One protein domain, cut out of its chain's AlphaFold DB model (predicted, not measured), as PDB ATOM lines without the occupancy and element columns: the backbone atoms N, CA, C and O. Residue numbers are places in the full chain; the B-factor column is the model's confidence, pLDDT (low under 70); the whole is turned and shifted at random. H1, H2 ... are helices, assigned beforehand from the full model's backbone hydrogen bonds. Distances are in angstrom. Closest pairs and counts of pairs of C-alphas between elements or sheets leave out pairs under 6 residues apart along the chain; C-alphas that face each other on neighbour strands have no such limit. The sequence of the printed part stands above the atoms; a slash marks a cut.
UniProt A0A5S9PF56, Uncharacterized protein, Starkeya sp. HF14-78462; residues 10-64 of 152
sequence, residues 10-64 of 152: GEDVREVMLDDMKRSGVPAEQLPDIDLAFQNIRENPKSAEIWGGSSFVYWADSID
ATOM      1  N   GLY A  10      25.020  83.409   4.865       95.31
ATOM      2  CA  GLY A  10      25.627  84.011   3.681       95.31
ATOM      3  C   GLY A  10      26.130  85.435   3.916       95.31
ATOM      4  O   GLY A  10      27.241  85.757   3.503       95.31
ATOM      5  N   GLU A  11      25.359  86.275   4.610       95.69
ATOM      6  CA  GLU A  11      25.769  87.651   4.930       95.69
ATOM      7  C   GLU A  11      27.030  87.689   5.799       95.69
ATOM      8  O   GLU A  11      27.962  88.436   5.496       95.69
ATOM      9  N   ASP A  12      27.089  86.859   6.842       95.12
ATOM     10  CA  ASP A  12      28.260  86.803   7.718       95.12
ATOM     11  C   ASP A  12      29.483  86.206   6.996       95.12
ATOM     12  O   ASP A  12      30.586  86.735   7.132       95.12
ATOM     13  N   VAL A  13      29.310  85.160   6.172       94.12
ATOM     14  CA  VAL A  13      30.399  84.607   5.338       94.12
ATOM     15  C   VAL A  13      30.937  85.669   4.389       94.12
ATOM     16  O   VAL A  13      32.152  85.829   4.270       94.12
ATOM     17  N   ARG A  14      30.045  86.402   3.718       94.25
ATOM     18  CA  ARG A  14      30.413  87.453   2.771       94.25
ATOM     19  C   ARG A  14      31.249  88.533   3.450       94.25
ATOM     20  O   ARG A  14      32.281  88.916   2.908       94.25
ATOM     21  N   GLU A  15      30.828  89.011   4.620       93.62
ATOM     22  CA  GLU A  15      31.588  90.009   5.380       93.62
ATOM     23  C   GLU A  15      32.972  89.481   5.771       93.62
ATOM     24  O   GLU A  15      33.978  90.111   5.438       93.62
ATOM     25  N   VAL A  16      33.036  88.300   6.395       92.62
ATOM     26  CA  VAL A  16      34.297  87.709   6.869       92.62
ATOM     27  C   VAL A  16      35.266  87.468   5.716       92.62
ATOM     28  O   VAL A  16      36.422  87.876   5.807       92.62
ATOM     29  N   MET A  17      34.806  86.877   4.608       92.62
ATOM     30  CA  MET A  17      35.651  86.618   3.439       92.62
ATOM     31  C   MET A  17      36.212  87.912   2.844       92.62
ATOM     32  O   MET A  17      37.410  87.997   2.573       92.62
ATOM     33  N   LEU A  18      35.370  88.933   2.649       93.56
ATOM     34  CA  LEU A  18      35.824  90.205   2.088       93.56
ATOM     35  C   LEU A  18      36.801  90.912   3.027       93.56
ATOM     36  O   LEU A  18      37.793  91.479   2.567       93.56
ATOM     37  N   ASP A  19      36.557  90.873   4.331       92.94
ATOM     38  CA  ASP A  19      37.440  91.503   5.303       92.94
ATOM     39  C   ASP A  19      38.765  90.749   5.470       92.94
ATOM     40  O   ASP A  19      39.810  91.393   5.591       92.94
ATOM     41  N   ASP A  20      38.770  89.418   5.384       92.50
ATOM     42  CA  ASP A  20      39.995  88.612   5.323       92.50
ATOM     43  C   ASP A  20      40.834  88.930   4.081       92.50
ATOM     44  O   ASP A  20      42.053  89.107   4.182       92.50
ATOM     45  N   MET A  21      40.200  89.061   2.913       93.38
ATOM     46  CA  MET A  21      40.897  89.402   1.668       93.38
ATOM     47  C   MET A  21      41.488  90.812   1.721       93.38
ATOM     48  O   MET A  21      42.655  90.997   1.369       93.38
ATOM     49  N   LYS A  22      40.741  91.793   2.245       93.38
ATOM     50  CA  LYS A  22      41.260  93.152   2.481       93.38
ATOM     51  C   LYS A  22      42.451  93.140   3.438       93.38
ATOM     52  O   LYS A  22      43.470  93.763   3.148       93.38
ATOM     53  N   ARG A  23      42.358  92.415   4.560       93.19
ATOM     54  CA  ARG A  23      43.466  92.266   5.525       93.19
ATOM     55  C   ARG A  23      44.695  91.611   4.903       93.19
ATOM     56  O   ARG A  23      45.815  91.966   5.257       93.19
ATOM     57  N   SER A  24      44.481  90.690   3.970       94.56
ATOM     58  CA  SER A  24      45.539  90.009   3.218       94.56
ATOM     59  C   SER A  24      46.112  90.853   2.073       94.56
ATOM     60  O   SER A  24      47.008  90.394   1.369       94.56
ATOM     61  N   GLY A  25      45.622  92.082   1.875       95.62
ATOM     62  CA  GLY A  25      46.119  93.007   0.858       95.62
ATOM     63  C   GLY A  25      45.634  92.711  -0.561       95.62
ATOM     64  O   GLY A  25      46.256  93.174  -1.515       95.62
ATOM     65  N   VAL A  26      44.546  91.950  -0.723       95.25
ATOM     66  CA  VAL A  26      43.951  91.704  -2.043       95.25
ATOM     67  C   VAL A  26      43.352  93.014  -2.581       95.25
ATOM     68  O   VAL A  26      42.540  93.630  -1.884       95.25
ATOM     69  N   PRO A  27      43.719  93.459  -3.800       94.56
ATOM     70  CA  PRO A  27      43.134  94.648  -4.422       94.56
ATOM     71  C   PRO A  27      41.620  94.525  -4.604       94.56
ATOM     72  O   PRO A  27      41.109  93.436  -4.869       94.56
ATOM     73  N   ALA A  28      40.901  95.646  -4.513       91.12
ATOM     74  CA  ALA A  28      39.440  95.665  -4.599       91.12
ATOM     75  C   ALA A  28      38.924  95.082  -5.926       91.12
ATOM     76  O   ALA A  28      37.908  94.394  -5.948       91.12
ATOM     77  N   GLU A  29      39.662  95.296  -7.016       93.06
ATOM     78  CA  GLU A  29      39.346  94.809  -8.361       93.06
ATOM     79  C   GLU A  29      39.513  93.286  -8.504       93.06
ATOM     80  O   GLU A  29      39.073  92.711  -9.495       93.06
ATOM     81  N   GLN A  30      40.164  92.632  -7.535       92.44
ATOM     82  CA  GLN A  30      40.393  91.183  -7.493       92.44
ATOM     83  C   GLN A  30      39.493  90.471  -6.475       92.44
ATOM     84  O   GLN A  30      39.612  89.257  -6.293       92.44
ATOM     85  N   LEU A  31      38.609  91.202  -5.789       90.50
ATOM     86  CA  LEU A  31      37.649  90.593  -4.877       90.50
ATOM     87  C   LEU A  31      36.621  89.769  -5.674       90.50
ATOM     88  O   LEU A  31      36.146  90.224  -6.716       90.50
ATOM     89  N   PRO A  32      36.273  88.559  -5.208       91.44
ATOM     90  CA  PRO A  32      35.299  87.718  -5.881       91.44
ATOM     91  C   PRO A  32      33.898  88.316  -5.757       91.44
ATOM     92  O   PRO A  32      33.548  88.920  -4.741       91.44
ATOM     93  N   ASP A  33      33.065  88.057  -6.761       94.50
ATOM     94  CA  ASP A  33      31.632  88.306  -6.666       94.50
ATOM     95  C   ASP A  33      30.966  87.166  -5.879       94.50
ATOM     96  O   ASP A  33      30.571  86.128  -6.420       94.50
ATOM     97  N   ILE A  34      30.921  87.338  -4.557       95.31
ATOM     98  CA  ILE A  34      30.312  86.375  -3.633       95.31
ATOM     99  C   ILE A  34      28.799  86.280  -3.873       95.31
ATOM    100  O   ILE A  34      28.229  85.195  -3.759       95.31
ATOM    101  N   ASP A  35      28.155  87.386  -4.251       95.19
ATOM    102  CA  ASP A  35      26.710  87.432  -4.463       95.19
ATOM    103  C   ASP A  35      26.328  86.626  -5.718       95.19
ATOM    104  O   ASP A  35      25.377  85.837  -5.678       95.19
ATOM    105  N   LEU A  36      27.132  86.712  -6.786       96.62
ATOM    106  CA  LEU A  36      27.000  85.858  -7.970       96.62
ATOM    107  C   LEU A  36      27.236  84.376  -7.647       96.62
ATOM    108  O   LEU A  36      26.505  83.512  -8.138       96.62
ATOM    109  N   ALA A  37      28.223  84.059  -6.804       96.25
ATOM    110  CA  ALA A  37      28.456  82.681  -6.373       96.25
ATOM    111  C   ALA A  37      27.248  82.122  -5.602       96.25
ATOM    112  O   ALA A  37      26.774  81.026  -5.907       96.25
ATOM    113  N   PHE A  38      26.700  82.890  -4.657       97.50
ATOM    114  CA  PHE A  38      25.486  82.512  -3.932       97.50
ATOM    115  C   PHE A  38      24.271  82.388  -4.850       97.50
ATOM    116  O   PHE A  38      23.473  81.470  -4.667       97.50
ATOM    117  N   GLN A  39      24.121  83.260  -5.848       97.81
ATOM    118  CA  GLN A  39      23.058  83.130  -6.843       97.81
ATOM    119  C   GLN A  39      23.178  81.812  -7.618       97.81
ATOM    120  O   GLN A  39      22.210  81.054  -7.675       97.81
ATOM    121  N   ASN A  40      24.367  81.493  -8.137       97.75
ATOM    122  CA  ASN A  40      24.600  80.245  -8.863       97.75
ATOM    123  C   ASN A  40      24.285  79.011  -7.998       97.75
ATOM    124  O   ASN A  40      23.663  78.057  -8.462       97.75
ATOM    125  N   ILE A  41      24.659  79.045  -6.718       97.94
ATOM    126  CA  ILE A  41      24.347  77.973  -5.767       97.94
ATOM    127  C   ILE A  41      22.833  77.811  -5.582       97.94
ATOM    128  O   ILE A  41      22.341  76.681  -5.583       97.94
ATOM    129  N   ARG A  42      22.081  78.912  -5.448       97.00
ATOM    130  CA  ARG A  42      20.613  78.868  -5.319       97.00
ATOM    131  C   ARG A  42      19.936  78.331  -6.580       97.00
ATOM    132  O   ARG A  42      18.941  77.618  -6.473       97.00
ATOM    133  N   GLU A  43      20.467  78.652  -7.756       98.06
ATOM    134  CA  GLU A  43      19.949  78.177  -9.045       98.06
ATOM    135  C   GLU A  43      20.306  76.705  -9.311       98.06
ATOM    136  O   GLU A  43      19.528  75.981  -9.936       98.06
ATOM    137  N   ASN A  44      21.434  76.227  -8.774       97.69
ATOM    138  CA  ASN A  44      21.959  74.878  -9.002       97.69
ATOM    139  C   ASN A  44      22.201  74.089  -7.694       97.69
ATOM    140  O   ASN A  44      23.272  73.502  -7.512       97.69
ATOM    141  N   PRO A  45      21.214  73.961  -6.786       97.19
ATOM    142  CA  PRO A  45      21.436  73.513  -5.404       97.19
ATOM    143  C   PRO A  45      21.853  72.041  -5.268       97.19
ATOM    144  O   PRO A  45      22.254  71.600  -4.197       97.19
ATOM    145  N   LYS A  46      21.742  71.252  -6.344       97.06
ATOM    146  CA  LYS A  46      22.136  69.834  -6.398       97.06
ATOM    147  C   LYS A  46      23.391  69.587  -7.241       97.06
ATOM    148  O   LYS A  46      23.689  68.431  -7.536       97.06
ATOM    149  N   SER A  47      24.095  70.643  -7.658       97.44
ATOM    150  CA  SER A  47      25.360  70.507  -8.382       97.44
ATOM    151  C   SER A  47      26.393  69.750  -7.537       97.44
ATOM    152  O   SER A  47      26.405  69.840  -6.307       97.44
ATOM    153  N   ALA A  48      27.275  69.006  -8.204       96.62
ATOM    154  CA  ALA A  48      28.417  68.342  -7.574       96.62
ATOM    155  C   ALA A  48      29.586  69.310  -7.291       96.62
ATOM    156  O   ALA A  48      30.626  68.894  -6.782       96.62
ATOM    157  N   GLU A  49      29.431  70.586  -7.646       97.69
ATOM    158  CA  GLU A  49      30.430  71.628  -7.441       97.69
ATOM    159  C   GLU A  49      30.703  71.923  -5.958       97.69
ATOM    160  O   GLU A  49      29.869  71.716  -5.067       97.69
ATOM    161  N   ILE A  50      31.909  72.441  -5.712       96.81
ATOM    162  CA  ILE A  50      32.400  72.870  -4.402       96.81
ATOM    163  C   ILE A  50      32.760  74.350  -4.493       96.81
ATOM    164  O   ILE A  50      33.482  74.766  -5.398       96.81
ATOM    165  N   TRP A  51      32.310  75.130  -3.517       95.25
ATOM    166  CA  TRP A  51      32.667  76.537  -3.349       95.25
ATOM    167  C   TRP A  51      33.005  76.800  -1.881       95.25
ATOM    168  O   TRP A  51      32.425  76.175  -0.996       95.25
ATOM    169  N   GLY A  52      33.995  77.646  -1.587       90.12
ATOM    170  CA  GLY A  52      34.379  77.947  -0.198       90.12
ATOM    171  C   GLY A  52      34.697  76.707   0.661       90.12
ATOM    172  O   GLY A  52      34.459  76.713   1.865       90.12
ATOM    173  N   GLY A  53      35.161  75.614   0.040       93.38
ATOM    174  CA  GLY A  53      35.469  74.348   0.717       93.38
ATOM    175  C   GLY A  53      34.267  73.457   1.067       93.38
ATOM    176  O   GLY A  53      34.460  72.445   1.734       93.38
ATOM    177  N   SER A  54      33.046  73.789   0.635       95.56
ATOM    178  CA  SER A  54      31.836  72.976   0.862       95.56
ATOM    179  C   SER A  54      31.016  72.786  -0.417       95.56
ATOM    180  O   SER A  54      31.140  73.556  -1.369       95.56
ATOM    181  N   SER A  55      30.196  71.733  -0.467       97.12
ATOM    182  CA  SER A  55      29.377  71.424  -1.646       97.12
ATOM    183  C   SER A  55      28.270  72.454  -1.869       97.12
ATOM    184  O   SER A  55      27.807  73.102  -0.929       97.12
ATOM    185  N   PHE A  56      27.779  72.551  -3.105       97.75
ATOM    186  CA  PHE A  56      26.605  73.377  -3.412       97.75
ATOM    187  C   PHE A  56      25.382  72.967  -2.590       97.75
ATOM    188  O   PHE A  56      24.653  73.836  -2.135       97.75
ATOM    189  N   VAL A  57      25.202  71.671  -2.315       97.62
ATOM    190  CA  VAL A  57      24.109  71.175  -1.459       97.62
ATOM    191  C   VAL A  57      24.181  71.770  -0.050       97.62
ATOM    192  O   VAL A  57      23.165  72.202   0.484       97.62
ATOM    193  N   TYR A  58      25.375  71.824   0.546       96.69
ATOM    194  CA  TYR A  58      25.566  72.428   1.865       96.69
ATOM    195  C   TYR A  58      25.241  73.923   1.851       96.69
ATOM    196  O   TYR A  58      24.524  74.419   2.722       96.69
ATOM    197  N   TRP A  59      25.756  74.643   0.854       96.94
ATOM    198  CA  TRP A  59      25.535  76.080   0.750       96.94
ATOM    199  C   TRP A  59      24.077  76.414   0.464       96.94
ATOM    200  O   TRP A  59      23.516  77.262   1.145       96.94
ATOM    201  N   ALA A  60      23.432  75.712  -0.464       97.00
ATOM    202  CA  ALA A  60      22.016  75.900  -0.753       97.00
ATOM    203  C   ALA A  60      21.134  75.671   0.484       97.00
ATOM    204  O   ALA A  60      20.122  76.347   0.638       97.00
ATOM    205  N   ASP A  61      21.529  74.763   1.382       95.50
ATOM    206  CA  ASP A  61      20.830  74.554   2.652       95.50
ATOM    207  C   ASP A  61      21.090  75.671   3.674       95.50
ATOM    208  O   ASP A  61      20.229  75.964   4.503       95.50
ATOM    209  N   SER A  62      22.272  76.291   3.631       95.06
ATOM    210  CA  SER A  62      22.778  77.130   4.721       95.06
ATOM    211  C   SER A  62      22.717  78.632   4.448       95.06
ATOM    212  O   SER A  62      22.472  79.370   5.397       95.06
ATOM    213  N   ILE A  63      22.931  79.100   3.205       95.31
ATOM    214  CA  ILE A  63      23.151  80.526   2.854       95.31
ATOM    215  C   ILE A  63      22.102  81.436   3.494       95.31
ATOM    216  O   ILE A  63      22.456  82.427   4.125       95.31
ATOM    217  N   ASP A  64      20.828  81.080   3.355       95.62
ATOM    218  CA  ASP A  64      19.708  81.935   3.759       95.62
ATOM    219  C   ASP A  64      19.235  81.675   5.197       95.62
ATOM    220  O   ASP A  64      18.299  82.314   5.674       95.62
TER     221      ASP A  64
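Overview. This is residues 10 to 64 of the 152 residues of an uncharacterized protein of Starkeya sp. HF14-78462 (UniProt A0A5S9PF56). This is a loose-jointed, elongated arrangement of three helices: H2 and H3 pack crosswise at one end, and H1 runs from near them toward the other end. From the far end of H1, residues 24 to 33 fold back toward H2, which runs opposite to H1, and residues 44 to 55 loop round from H2 to the short H3. The printed part has 55 residues with three named helices, H1, H2 and H3 in that order, and no named strand; 31 residues are in helices, and the class is all helix. It is only just compact, close to loose, with a radius of gyration of the C-alphas of 11.8 A and spans of 34 by 18 by 16 A.

Arrangement. Start with H1, residues 10 to 23, and look from it to H2, residues 34 to 43. They are close but not clearly touching, and the closest C-alphas, those of Arg 14 and Ile 34, are 6.5 A apart. Their lines stand at a shallow tilt of 32 degrees, and they run opposite ways. Go on to H3, residues 56 to 62, which touches H2; the closest C-alphas, those of Arg 42 and Ala 60, are 5.6 A apart. The lines of H2 and H3 are about perpendicular, at 78 degrees. H1 and H3 are close but not clearly touching, with the C-alphas of Gly 10 and Ser 62 the closest at 7.5 A; their lines are only just about perpendicular, at 71 degrees. In H1, H2 and H3 every O i to N i+4 pair is within hydrogen-bond range.

Along the chain. Find C-alpha 10 at (25.627, 84.011, 3.681); from there H1 runs 19.7 A to C-alpha 23 at (43.466, 92.266, 5.525). H2 begins at C-alpha 34 and covers 14.3 A to C-alpha 43. Between H2 and H3, look at residues 50 to 51, which pair with residues 54 to 55, antiparallel, in stretches too short to be named strands. H3 then covers 9.7 A from C-alpha 56 to C-alpha 62 at (22.778, 77.130, 4.721).

Size, cuts and confidence. The two C-alphas farthest apart are those of Gly 25 and Lys 46, at 34.1 A, while the first and last printed C-alphas, those of Gly 10 and Asp 64, are 6.3 A apart. The printed part has no cut. The link from H1 to H2 is short, with 10 residues, and the link from H2 to H3 is long, with 12. The mean pLDDT of the printed part is 95.2, and no printed residue is under 70.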